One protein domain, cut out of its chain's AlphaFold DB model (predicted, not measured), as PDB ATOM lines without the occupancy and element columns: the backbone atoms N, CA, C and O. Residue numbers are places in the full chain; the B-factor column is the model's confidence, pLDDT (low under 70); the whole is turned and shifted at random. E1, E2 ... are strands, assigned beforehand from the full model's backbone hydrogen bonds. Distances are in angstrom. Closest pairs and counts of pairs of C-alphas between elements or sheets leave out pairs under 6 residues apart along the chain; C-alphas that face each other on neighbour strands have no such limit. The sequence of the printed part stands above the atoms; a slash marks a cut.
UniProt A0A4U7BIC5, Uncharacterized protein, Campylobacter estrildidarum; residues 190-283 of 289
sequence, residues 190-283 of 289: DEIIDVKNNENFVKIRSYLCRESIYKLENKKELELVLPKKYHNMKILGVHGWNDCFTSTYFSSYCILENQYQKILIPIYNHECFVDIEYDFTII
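AT A GLANCE: This is residues 190 to 283 of the 289 residues of an uncharacterized protein of Campylobacter estrildidarum (UniProt A0A4U7BIC5). Two strand pairs, E3 with E6 and E4 with E5, lie loosely one over the other; hairpin E1 and E2 sits apart at one end. Of 94 printed residues, 39 lie in six named strands, E1 to E6: three antiparallel pairs, all strand. It is compact, radius of gyration of the C-alphas 14.1 A, spanning 35 by 31 by 27 A.

HOW THE PARTS SIT: Find hairpin E1, residues 201 to 205, and E2, 210 to 214, with N 202 and O 213 within hydrogen-bond range, 2.9 A. E3, 234 to 240, and E6, 272 to 281, are antiparallel neighbours, N 238 to O 274 3.0 A. In hairpin E4, 252 to 257, and E5, 262 to 267, N 254 to O 265 is 2.9 A.

IN THESE COORDINATES: E1 begins at C-alpha 201, (-35.590, -1.112, 46.159). E6, 21.7 A, bends by 87 degrees at residue 278 and ends at C-alpha 281, (-12.965, 13.526, 51.319).

THE WHOLE: The printed part has no cut; links E2 to E3 and E3 to E4 are long; residues 219, 246 and 248 to 249 are under pLDDT 70.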
ATOM      1  N   ASP A 190     -31.673   5.230  50.191       86.00
ATOM      2  CA  ASP A 190     -33.031   5.778  50.229       86.00
ATOM      3  C   ASP A 190     -33.083   7.274  50.600       86.00
ATOM      4  O   ASP A 190     -34.118   7.915  50.418       86.00
ATOM      5  N   GLU A 191     -31.975   7.865  51.062       86.62
ATOM      6  CA  GLU A 191     -31.861   9.316  51.258       86.62
ATOM      7  C   GLU A 191     -31.566  10.084  49.963       86.62
ATOM      8  O   GLU A 191     -31.657  11.316  49.944       86.62
ATOM      9  N   ILE A 192     -31.147   9.384  48.905       87.88
ATOM     10  CA  ILE A 192     -30.670   9.992  47.653       87.88
ATOM     11  C   ILE A 192     -31.381   9.474  46.407       87.88
ATOM     12  O   ILE A 192     -31.388  10.169  45.394       87.88
ATOM     13  N   ILE A 193     -32.006   8.301  46.479       86.81
ATOM     14  CA  ILE A 193     -32.821   7.729  45.408       86.81
ATOM     15  C   ILE A 193     -34.266   7.641  45.902       86.81
ATOM     16  O   ILE A 193     -34.523   7.188  47.016       86.81
ATOM     17  N   ASP A 194     -35.219   8.045  45.062       82.06
ATOM     18  CA  ASP A 194     -36.642   7.916  45.376       82.06
ATOM     19  C   ASP A 194     -37.064   6.440  45.432       82.06
ATOM     20  O   ASP A 194     -37.195   5.771  44.408       82.06
ATOM     21  N   VAL A 195     -37.298   5.944  46.649       80.69
ATOM     22  CA  VAL A 195     -37.692   4.555  46.917       80.69
ATOM     23  C   VAL A 195     -39.042   4.200  46.302       80.69
ATOM     24  O   VAL A 195     -39.225   3.073  45.850       80.69
ATOM     25  N   LYS A 196     -40.017   5.121  46.306       78.19
ATOM     26  CA  LYS A 196     -41.402   4.789  45.917       78.19
ATOM     27  C   LYS A 196     -41.530   4.497  44.427       78.19
ATOM     28  O   LYS A 196     -42.389   3.714  44.039       78.19
ATOM     29  N   ASN A 197     -40.674   5.125  43.632       78.75
ATOM     30  CA  ASN A 197     -40.702   5.067  42.178       78.75
ATOM     31  C   ASN A 197     -39.542   4.242  41.600       78.75
ATOM     32  O   ASN A 197     -39.246   4.359  40.414       78.75
ATOM     33  N   ASN A 198     -38.865   3.433  42.421       82.38
ATOM     34  CA  ASN A 198     -37.711   2.657  41.985       82.38
ATOM     35  C   ASN A 198     -37.846   1.181  42.378       82.38
ATOM     36  O   ASN A 198     -37.706   0.802  43.540       82.38
ATOM     37  N   GLU A 199     -38.087   0.349  41.366       86.62
ATOM     38  CA  GLU A 199     -38.288  -1.100  41.483       86.62
ATOM     39  C   GLU A 199     -37.067  -1.868  42.015       86.62
ATOM     40  O   GLU A 199     -37.212  -2.984  42.512       86.62
ATOM     41  N   ASN A 200     -35.871  -1.267  41.977       89.31
ATOM     42  CA  ASN A 200     -34.665  -1.887  42.521       89.31
ATOM     43  C   ASN A 200     -34.629  -1.850  44.052       89.31
ATOM     44  O   ASN A 200     -33.825  -2.565  44.654       89.31
ATOM     45  N   PHE A 201     -35.472  -1.043  44.709       90.62
ATOM     46  CA  PHE A 201     -35.590  -1.112  46.159       90.62
ATOM     47  C   PHE A 201     -36.406  -2.324  46.588       90.62
ATOM     48  O   PHE A 201     -37.602  -2.440  46.327       90.62
ATOM     49  N   VAL A 202     -35.751  -3.206  47.331       89.25
ATOM     50  CA  VAL A 202     -36.329  -4.458  47.810       89.25
ATOM     51  C   VAL A 202     -36.247  -4.524  49.327       89.25
ATOM     52  O   VAL A 202     -35.255  -4.131  49.943       89.25
ATOM     53  N   LYS A 203     -37.313  -5.032  49.951       88.44
ATOM     54  CA  LYS A 203     -37.337  -5.268  51.397       88.44
ATOM     55  C   LYS A 203     -36.728  -6.622  51.705       88.44
ATOM     56  O   LYS A 203     -37.309  -7.650  51.366       88.44
ATOM     57  N   ILE A 204     -35.618  -6.617  52.427       86.06
ATOM     58  CA  ILE A 204     -34.941  -7.836  52.868       86.06
ATOM     59  C   ILE A 204     -34.605  -7.770  54.350       86.06
ATOM     60  O   ILE A 204     -34.782  -6.744  55.011       86.06
ATOM     61  N   ARG A 205     -34.135  -8.893  54.887       79.88
ATOM     62  CA  ARG A 205     -33.589  -8.976  56.236       79.88
ATOM     63  C   ARG A 205     -32.066  -8.944  56.151       79.88
ATOM     64  O   ARG A 205     -31.489  -9.905  55.660       79.88
ATOM     65  N   SER A 206     -31.462  -7.868  56.648       78.75
ATOM     66  CA  SER A 206     -30.043  -7.831  56.997       78.75
ATOM     67  C   SER A 206     -29.818  -8.518  58.349       78.75
ATOM     68  O   SER A 206     -30.781  -8.855  59.059       78.75
ATOM     69  N   TYR A 207     -28.560  -8.711  58.747       71.31
ATOM     70  CA  TYR A 207     -28.234  -9.216  60.090       71.31
ATOM     71  C   TYR A 207     -28.765  -8.301  61.201       71.31
ATOM     72  O   TYR A 207     -29.043  -8.769  62.308       71.31
ATOM     73  N   LEU A 208     -28.959  -7.015  60.898       70.88
ATOM     74  CA  LEU A 208     -29.397  -5.997  61.851       70.88
ATOM     75  C   LEU A 208     -30.918  -5.910  61.962       70.88
ATOM     76  O   LEU A 208     -31.470  -5.811  63.061       70.88
ATOM     77  N   CYS A 209     -31.607  -5.842  60.820       75.62
ATOM     78  CA  CYS A 209     -33.030  -5.531  60.775       75.62
ATOM     79  C   CYS A 209     -33.658  -5.893  59.425       75.62
ATOM     80  O   CYS A 209     -32.989  -6.276  58.472       75.62
ATOM     81  N   ARG A 210     -34.984  -5.771  59.327       83.31
ATOM     82  CA  ARG A 210     -35.626  -5.702  58.012       83.31
ATOM     83  C   ARG A 210     -35.506  -4.286  57.480       83.31
ATOM     84  O   ARG A 210     -35.921  -3.346  58.154       83.31
ATOM     85  N   GLU A 211     -34.989  -4.152  56.271       84.06
ATOM     86  CA  GLU A 211     -34.761  -2.861  55.646       84.06
ATOM     87  C   GLU A 211     -35.006  -2.876  54.139       84.06
ATOM     88  O   GLU A 211     -34.968  -3.921  53.493       84.06
ATOM     89  N   SER A 212     -35.308  -1.690  53.607       86.81
ATOM     90  CA  SER A 212     -35.309  -1.436  52.170       86.81
ATOM     91  C   SER A 212     -33.868  -1.221  51.732       86.81
ATOM     92  O   SER A 212     -33.200  -0.342  52.281       86.81
ATOM     93  N   ILE A 213     -33.394  -2.015  50.778       88.06
ATOM     94  CA  ILE A 213     -32.064  -1.853  50.188       88.06
ATOM     95  C   ILE A 213     -32.180  -1.683  48.684       88.06
ATOM     96  O   ILE A 213     -33.137  -2.162  48.078       88.06
ATOM     97  N   TYR A 214     -31.187  -1.043  48.082       89.88
ATOM     98  CA  TYR A 214     -31.079  -0.981  46.636       89.88
ATOM     99  C   TYR A 214     -30.406  -2.254  46.111       89.88
ATOM    100  O   TYR A 214     -29.253  -2.531  46.442       89.88
ATOM    101  N   LYS A 215     -31.108  -3.023  45.279       88.94
ATOM    102  CA  LYS A 215     -30.547  -4.170  44.566       88.94
ATOM    103  C   LYS A 215     -29.905  -3.689  43.267       88.94
ATOM    104  O   LYS A 215     -30.598  -3.273  42.343       88.94
ATOM    105  N   LEU A 216     -28.583  -3.790  43.172       86.06
ATOM    106  CA  LEU A 216     -27.888  -3.594  41.903       86.06
ATOM    107  C   LEU A 216     -28.034  -4.861  41.051       86.06
ATOM    108  O   LEU A 216     -27.640  -5.947  41.474       86.06
ATOM    109  N   GLU A 217     -28.627  -4.746  39.864       80.81
ATOM    110  CA  GLU A 217     -28.724  -5.887  38.952       80.81
ATOM    111  C   GLU A 217     -27.381  -6.192  38.278       80.81
ATOM    112  O   GLU A 217     -26.527  -5.322  38.107       80.81
ATOM    113  N   ASN A 218     -27.203  -7.449  37.871       71.38
ATOM    114  CA  ASN A 218     -25.964  -7.909  37.254       71.38
ATOM    115  C   ASN A 218     -25.611  -7.071  36.011       71.38
ATOM    116  O   ASN A 218     -26.465  -6.836  35.156       71.38
ATOM    117  N   LYS A 219     -24.340  -6.661  35.903       69.00
ATOM    118  CA  LYS A 219     -23.792  -5.808  34.829       69.00
ATOM    119  C   LYS A 219     -24.422  -4.411  34.711       69.00
ATOM    120  O   LYS A 219     -24.208  -3.752  33.696       69.00
ATOM    121  N   LYS A 220     -25.181  -3.950  35.711       80.62
ATOM    122  CA  LYS A 220     -25.610  -2.549  35.799       80.62
ATOM    123  C   LYS A 220     -24.643  -1.756  36.670       80.62
ATOM    124  O   LYS A 220     -24.116  -2.260  37.658       80.62
ATOM    125  N   GLU A 221     -24.467  -0.495  36.309       85.19
ATOM    126  CA  GLU A 221     -23.757   0.500  37.105       85.19
ATOM    127  C   GLU A 221     -24.772   1.497  37.665       85.19
ATOM    128  O   GLU A 221     -25.783   1.805  37.029       85.19
ATOM    129  N   LEU A 222     -24.511   1.986  38.872       87.50
ATOM    130  CA  LEU A 222     -25.281   3.051  39.497       87.50
ATOM    131  C   LEU A 222     -24.319   4.180  39.853       87.50
ATOM    132  O   LEU A 222     -23.535   4.060  40.793       87.50
ATOM    133  N   GLU A 223     -24.385   5.278  39.103       89.56
ATOM    134  CA  GLU A 223     -23.628   6.489  39.409       89.56
ATOM    135  C   GLU A 223     -24.452   7.407  40.316       89.56
ATOM    136  O   GLU A 223     -25.617   7.702  40.042       89.56
ATOM    137  N   LEU A 224     -23.843   7.870  41.411       87.94
ATOM    138  CA  LEU A 224     -24.492   8.731  42.392       87.94
ATOM    139  C   LEU A 224     -23.626   9.942  42.707       87.94
ATOM    140  O   LEU A 224     -22.435   9.827  42.991       87.94
ATOM    141  N   VAL A 225     -24.259  11.113  42.743       87.88
ATOM    142  CA  VAL A 225     -23.629  12.339  43.234       87.88
ATOM    143  C   VAL A 225     -24.006  12.533  44.697       87.88
ATOM    144  O   VAL A 225     -25.179  12.697  45.034       87.88
ATOM    145  N   LEU A 226     -23.001  12.547  45.572       89.38
ATOM    146  CA  LEU A 226     -23.224  12.719  47.005       89.38
ATOM    147  C   LEU A 226     -23.802  14.115  47.318       89.38
ATOM    148  O   LEU A 226     -23.312  15.122  46.796       89.38
ATOM    149  N   PRO A 227     -24.823  14.217  48.195       89.50
ATOM    150  CA  PRO A 227     -25.434  15.495  48.537       89.50
ATOM    151  C   PRO A 227     -24.457  16.502  49.153       89.50
ATOM    152  O   PRO A 227     -23.617  16.158  49.987       89.50
ATOM    153  N   LYS A 228     -24.670  17.795  48.865       90.19
ATOM    154  CA  LYS A 228     -23.836  18.900  49.382       90.19
ATOM    155  C   LYS A 228     -23.715  18.934  50.911       90.19
ATOM    156  O   LYS A 228     -22.708  19.412  51.422       90.19
ATOM    157  N   LYS A 229     -24.713  18.408  51.642       91.31
ATOM    158  CA  LYS A 229     -24.715  18.313  53.118       91.31
ATOM    159  C   LYS A 229     -23.583  17.438  53.688       91.31
ATOM    160  O   LYS A 229     -23.355  17.484  54.897       91.31
ATOM    161  N   TYR A 230     -22.905  16.659  52.840       92.31
ATOM    162  CA  TYR A 230     -21.763  15.816  53.205       92.31
ATOM    163  C   TYR A 230     -20.414  16.346  52.696       92.31
ATOM    164  O   TYR A 230     -19.393  15.699  52.911       92.31
ATOM    165  N   HIS A 231     -20.362  17.505  52.031       92.19
ATOM    166  CA  HIS A 231     -19.085  18.084  51.603       92.19
ATOM    167  C   HIS A 231     -18.138  18.300  52.794       92.19
ATOM    168  O   HIS A 231     -18.571  18.663  53.887       92.19
ATOM    169  N   ASN A 232     -16.839  18.106  52.552       92.31
ATOM    170  CA  ASN A 232     -15.754  18.141  53.538       92.31
ATOM    171  C   ASN A 232     -15.811  17.031  54.602       92.31
ATOM    172  O   ASN A 232     -14.999  17.034  55.528       92.31
ATOM    173  N   MET A 233     -16.732  16.070  54.487       93.88
ATOM    174  CA  MET A 233     -16.709  14.863  55.312       93.88
ATOM    175  C   MET A 233     -15.795  13.808  54.690       93.88
ATOM    176  O   MET A 233     -15.698  13.694  53.465       93.88
ATOM    177  N   LYS A 234     -15.146  13.021  55.552       93.38
ATOM    178  CA  LYS A 234     -14.396  11.830  55.152       93.38
ATOM    179  C   LYS A 234     -15.334  10.625  55.060       93.38
ATOM    180  O   LYS A 234     -16.166  10.440  55.949       93.38
ATOM    181  N   ILE A 235     -15.184   9.808  54.021       93.50
ATOM    182  CA  ILE A 235     -15.855   8.509  53.919       93.50
ATOM    183  C   ILE A 235     -14.997   7.483  54.658       93.50
ATOM    184  O   ILE A 235     -13.822   7.323  54.345       93.50
ATOM    185  N   LEU A 236     -15.583   6.824  55.659       92.69
ATOM    186  CA  LEU A 236     -14.879   5.866  56.522       92.69
ATOM    187  C   LEU A 236     -15.065   4.411  56.089       92.69
ATOM    188  O   LEU A 236     -14.273   3.560  56.472       92.69
ATOM    189  N   GLY A 237     -16.108   4.122  55.316       92.50
ATOM    190  CA  GLY A 237     -16.381   2.778  54.839       92.50
ATOM    191  C   GLY A 237     -17.687   2.668  54.073       92.50
ATOM    192  O   GLY A 237     -18.439   3.642  53.953       92.50
ATOM    193  N   VAL A 238     -17.932   1.472  53.551       92.19
ATOM    194  CA  VAL A 238     -19.122   1.119  52.769       92.19
ATOM    195  C   VAL A 238     -19.719  -0.166  53.331       92.19
ATOM    196  O   VAL A 238     -19.004  -1.127  53.594       92.19
ATOM    197  N   HIS A 239     -21.037  -0.181  53.509       90.31
ATOM    198  CA  HIS A 239     -21.797  -1.362  53.916       90.31
ATOM    199  C   HIS A 239     -22.435  -2.012  52.682       90.31
ATOM    200  O   HIS A 239     -23.129  -1.324  51.931       90.31
ATOM    201  N   GLY A 240     -22.222  -3.313  52.472       89.31
ATOM    202  CA  GLY A 240     -22.798  -4.039  51.336       89.31
ATOM    203  C   GLY A 240     -22.638  -5.558  51.426       89.31
ATOM    204  O   GLY A 240     -21.905  -6.061  52.278       89.31
ATOM    205  N   TRP A 241     -23.364  -6.280  50.565       87.88
ATOM    206  CA  TRP A 241     -23.301  -7.738  50.410       87.88
ATOM    207  C   TRP A 241     -23.891  -8.214  49.089       87.88
ATOM    208  O   TRP A 241     -24.656  -7.490  48.452       87.88
ATOM    209  N   ASN A 242     -23.559  -9.444  48.695       86.19
ATOM    210  CA  ASN A 242     -24.037 -10.050  47.448       86.19
ATOM    211  C   ASN A 242     -24.930 -11.288  47.682       86.19
ATOM    212  O   ASN A 242     -25.883 -11.519  46.935       86.19
ATOM    213  N   ASP A 243     -24.686 -12.057  48.745       80.56
ATOM    214  CA  ASP A 243     -25.310 -13.361  49.023       80.56
ATOM    215  C   ASP A 243     -26.829 -13.329  49.261       80.56
ATOM    216  O   ASP A 243     -27.480 -14.370  49.242       80.56
ATOM    217  N   CYS A 244     -27.429 -12.146  49.408       74.75
ATOM    218  CA  CYS A 244     -28.880 -12.017  49.508       74.75
ATOM    219  C   CYS A 244     -29.604 -12.266  48.175       74.75
ATOM    220  O   CYS A 244     -30.796 -12.578  48.185       74.75
ATOM    221  N   PHE A 245     -28.923 -12.130  47.032       73.00
ATOM    222  CA  PHE A 245     -29.541 -12.317  45.709       73.00
ATOM    223  C   PHE A 245     -28.721 -13.152  44.731       73.00
ATOM    224  O   PHE A 245     -29.214 -13.453  43.643       73.00
ATOM    225  N   THR A 246     -27.483 -13.502  45.070       69.06
ATOM    226  CA  THR A 246     -26.578 -14.226  44.172       69.06
ATOM    227  C   THR A 246     -26.062 -15.503  44.818       69.06
ATOM    228  O   THR A 246     -26.169 -15.691  46.029       69.06
ATOM    229  N   SER A 247     -25.458 -16.382  44.015       70.12
ATOM    230  CA  SER A 247     -24.724 -17.528  44.549       70.12
ATOM    231  C   SER A 247     -23.600 -17.071  45.479       70.12
ATOM    232  O   SER A 247     -23.093 -15.946  45.387       70.12
ATOM    233  N   THR A 248     -23.147 -17.990  46.328       64.69
ATOM    234  CA  THR A 248     -21.841 -17.879  46.971       64.69
ATOM    235  C   THR A 248     -20.779 -17.571  45.900       64.69
ATOM    236  O   THR A 248     -20.894 -18.022  44.760       64.69
ATOM    237  N   TYR A 249     -19.783 -16.747  46.245       69.19
ATOM    238  CA  TYR A 249     -18.655 -16.313  45.394       69.19
ATOM    239  C   TYR A 249     -18.872 -15.143  44.415       69.19
ATOM    240  O   TYR A 249     -17.913 -14.749  43.751       69.19
ATOM    241  N   PHE A 250     -20.054 -14.519  44.343       76.06
ATOM    242  CA  PHE A 250     -20.180 -13.259  43.597       76.06
ATOM    243  C   PHE A 250     -19.519 -12.105  44.365       76.06
ATOM    244  O   PHE A 250     -19.681 -11.988  45.581       76.06
ATOM    245  N   SER A 251     -18.773 -11.259  43.654       76.69
ATOM    246  CA  SER A 251     -18.155 -10.048  44.202       76.69
ATOM    247  C   SER A 251     -18.610  -8.843  43.393       76.69
ATOM    248  O   SER A 251     -18.690  -8.905  42.166       76.69
ATOM    249  N   SER A 252     -18.884  -7.746  44.084       87.38
ATOM    250  CA  SER A 252     -19.160  -6.443  43.482       87.38
ATOM    251  C   SER A 252     -18.135  -5.431  43.983       87.38
ATOM    252  O   SER A 252     -17.257  -5.756  44.786       87.38
ATOM    253  N   TYR A 253     -18.191  -4.208  43.472       90.88
ATOM    254  CA  TYR A 253     -17.296  -3.146  43.898       90.88
ATOM    255  C   TYR A 253     -18.032  -1.811  43.961       90.88
ATOM    256  O   TYR A 253     -18.961  -1.549  43.198       90.88
ATOM    257  N   CYS A 254     -17.596  -0.962  44.883       92.69
ATOM    258  CA  CYS A 254     -17.979   0.438  44.965       92.69
ATOM    259  C   CYS A 254     -16.791   1.285  44.504       92.69
ATOM    260  O   CYS A 254     -15.657   1.041  44.918       92.69
ATOM    261  N   ILE A 255     -17.041   2.267  43.640       93.50
ATOM    262  CA  ILE A 255     -16.020   3.218  43.203       93.50
ATOM    263  C   ILE A 255     -16.327   4.569  43.834       93.50
ATOM    264  O   ILE A 255     -17.402   5.132  43.631       93.50
ATOM    265  N   LEU A 256     -15.354   5.104  44.566       93.94
ATOM    266  CA  LEU A 256     -15.369   6.483  45.034       93.94
ATOM    267  C   LEU A 256     -14.452   7.308  44.143       93.94
ATOM    268  O   LEU A 256     -13.262   7.019  44.038       93.94
ATOM    269  N   GLU A 257     -14.990   8.348  43.518       93.38
ATOM    270  CA  GLU A 257     -14.240   9.184  42.585       93.38
ATOM    271  C   GLU A 257     -14.403  10.668  42.912       93.38
ATOM    272  O   GLU A 257     -15.503  11.166  43.168       93.38
ATOM    273  N   ASN A 258     -13.280  11.381  42.928       91.56
ATOM    274  CA  ASN A 258     -13.226  12.832  42.971       91.56
ATOM    275  C   ASN A 258     -12.062  13.343  42.096       91.56
ATOM    276  O   ASN A 258     -11.337  12.553  41.500       91.56
ATOM    277  N   GLN A 259     -11.854  14.660  42.014       90.38
ATOM    278  CA  GLN A 259     -10.820  15.244  41.139       90.38
ATOM    279  C   GLN A 259      -9.367  14.912  41.524       90.38
ATOM    280  O   GLN A 259      -8.458  15.196  40.753       90.38
ATOM    281  N   TYR A 260      -9.143  14.363  42.720       91.31
ATOM    282  CA  TYR A 260      -7.820  14.022  43.244       91.31
ATOM    283  C   TYR A 260      -7.548  12.519  43.228       91.31
ATOM    284  O   TYR A 260      -6.389  12.118  43.176       91.31
ATOM    285  N   GLN A 261      -8.586  11.686  43.324       92.75
ATOM    286  CA  GLN A 261      -8.420  10.246  43.480       92.75
ATOM    287  C   GLN A 261      -9.649   9.447  43.046       92.75
ATOM    288  O   GLN A 261     -10.793   9.899  43.153       92.75
ATOM    289  N   LYS A 262      -9.379   8.205  42.644       93.69
ATOM    290  CA  LYS A 262     -10.359   7.165  42.348       93.69
ATOM    291  C   LYS A 262      -9.997   5.921  43.153       93.69
ATOM    292  O   LYS A 262      -8.886   5.414  43.028       93.69
ATOM    293  N   ILE A 263     -10.914   5.467  43.999       93.00
ATOM    294  CA  ILE A 263     -10.711   4.343  44.917       93.00
ATOM    295  C   ILE A 263     -11.727   3.257  44.585       93.00
ATOM    296  O   ILE A 263     -12.925   3.528  44.527       93.00
ATOM    297  N   LEU A 264     -11.239   2.033  44.393       93.00
ATOM    298  CA  LEU A 264     -12.065   0.840  44.252       93.00
ATOM    299  C   LEU A 264     -12.151   0.125  45.602       93.00
ATOM    300  O   LEU A 264     -11.129  -0.181  46.212       93.00
ATOM    301  N   ILE A 265     -13.374  -0.148  46.047       92.44
ATOM    302  CA  ILE A 265     -13.676  -0.839  47.301       92.44
ATOM    303  C   ILE A 265     -14.365  -2.160  46.947       92.44
ATOM    304  O   ILE A 265     -15.467  -2.123  46.391       92.44
ATOM    305  N   PRO A 266     -13.756  -3.320  47.235       90.25
ATOM    306  CA  PRO A 266     -14.407  -4.602  47.008       90.25
ATOM    307  C   PRO A 266     -15.559  -4.793  48.000       90.25
ATOM    308  O   PRO A 266     -15.420  -4.490  49.182       90.25
ATOM    309  N   ILE A 267     -16.681  -5.327  47.525       89.25
ATOM    310  CA  ILE A 267     -17.814  -5.740  48.356       89.25
ATOM    311  C   ILE A 267     -17.881  -7.264  48.329       89.25
ATOM    312  O   ILE A 267     -18.013  -7.878  47.264       89.25
ATOM    313  N   TYR A 268     -17.770  -7.868  49.510       86.25
ATOM    314  CA  TYR A 268     -17.695  -9.316  49.671       86.25
ATOM    315  C   TYR A 268     -19.050  -9.999  49.478       86.25
ATOM    316  O   TYR A 268     -20.102  -9.368  49.365       86.25
ATOM    317  N   ASN A 269     -19.024 -11.329  49.426       85.75
ATOM    318  CA  ASN A 269     -20.231 -12.133  49.309       85.75
ATOM    319  C   ASN A 269     -21.180 -11.918  50.499       85.75
ATOM    320  O   ASN A 269     -22.368 -11.716  50.280       85.75
ATOM    321  N   HIS A 270     -20.657 -11.921  51.723       84.06
ATOM    322  CA  HIS A 270     -21.424 -11.780  52.961       84.06
ATOM    323  C   HIS A 270     -21.596 -10.311  53.381       84.06
ATOM    324  O   HIS A 270     -20.802  -9.451  53.000       84.06
ATOM    325  N   GLU A 271     -22.615 -10.037  54.203       85.75
ATOM    326  CA  GLU A 271     -22.817  -8.736  54.867       85.75
ATOM    327  C   GLU A 271     -21.584  -8.300  55.640       85.75
ATOM    328  O   GLU A 271     -21.133  -8.978  56.562       85.75
ATOM    329  N   CYS A 272     -21.038  -7.158  55.222       85.31
ATOM    330  CA  CYS A 272     -19.833  -6.584  55.784       85.31
ATOM    331  C   CYS A 272     -19.840  -5.057  55.670       85.31
ATOM    332  O   CYS A 272     -20.374  -4.464  54.728       85.31
ATOM    333  N   PHE A 273     -19.192  -4.419  56.641       88.62
ATOM    334  CA  PHE A 273     -18.767  -3.033  56.532       88.62
ATOM    335  C   PHE A 273     -17.283  -3.025  56.173       88.62
ATOM    336  O   PHE A 273     -16.457  -3.511  56.946       88.62
ATOM    337  N   VAL A 274     -16.956  -2.493  55.001       88.75
ATOM    338  CA  VAL A 274     -15.585  -2.416  54.503       88.75
ATOM    339  C   VAL A 274     -15.019  -1.050  54.866       88.75
ATOM    340  O   VAL A 274     -15.437  -0.031  54.309       88.75
ATOM    341  N   ASP A 275     -14.089  -1.038  55.821       87.50
ATOM    342  CA  ASP A 275     -13.356   0.159  56.229       87.50
ATOM    343  C   ASP A 275     -12.495   0.668  55.056       87.50
ATOM    344  O   ASP A 275     -11.825  -0.107  54.372       87.50
ATOM    345  N   ILE A 276     -12.491   1.982  54.821       87.75
ATOM    346  CA  ILE A 276     -11.614   2.608  53.826       87.75
ATOM    347  C   ILE A 276     -10.323   3.032  54.520       87.75
ATOM    348  O   ILE A 276     -10.326   3.863  55.428       87.75
ATOM    349  N   GLU A 277      -9.201   2.485  54.061       78.12
ATOM    350  CA  GLU A 277      -7.874   2.752  54.634       78.12
ATOM    351  C   GLU A 277      -7.267   4.092  54.181       78.12
ATOM    352  O   GLU A 277      -6.273   4.555  54.744       78.12
ATOM    353  N   TYR A 278      -7.867   4.724  53.170       80.69
ATOM    354  CA  TYR A 278      -7.398   5.959  52.549       80.69
ATOM    355  C   TYR A 278      -8.279   7.156  52.912       80.69
ATOM    356  O   TYR A 278      -9.498   7.055  53.040       80.69
ATOM    357  N   ASP A 279      -7.674   8.337  52.999       85.56
ATOM    358  CA  ASP A 279      -8.411   9.571  53.254       85.56
ATOM    359  C   ASP A 279      -9.227   9.993  52.016       85.56
ATOM    360  O   ASP A 279      -8.756  10.725  51.144       85.56
ATOM    361  N   PHE A 280     -10.494   9.569  51.947       92.12
ATOM    362  CA  PHE A 280     -11.433  10.041  50.931       92.12
ATOM    363  C   PHE A 280     -12.343  11.144  51.454       92.12
ATOM    364  O   PHE A 280     -13.254  10.894  52.236       92.12
ATOM    365  N   THR A 281     -12.117  12.374  50.988       93.31
ATOM    366  CA  THR A 281     -12.965  13.526  51.319       93.31
ATOM    367  C   THR A 281     -13.973  13.791  50.207       93.31
ATOM    368  O   THR A 281     -13.623  13.840  49.025       93.31
ATOM    369  N   ILE A 282     -15.230  14.003  50.595       91.50
ATOM    370  CA  ILE A 282     -16.299  14.401  49.681       91.50
ATOM    371  C   ILE A 282     -16.088  15.866  49.307       91.50
ATOM    372  O   ILE A 282     -16.178  16.755  50.157       91.50
ATOM    373  N   ILE A 283     -15.840  16.127  48.029       89.25
ATOM    374  CA  ILE A 283     -15.606  17.476  47.509       89.25
ATOM    375  C   ILE A 283     -16.732  17.909  46.579       89.25
ATOM    376  O   ILE A 283     -17.435  17.099  45.975       89.25
TER     377      ILE A 283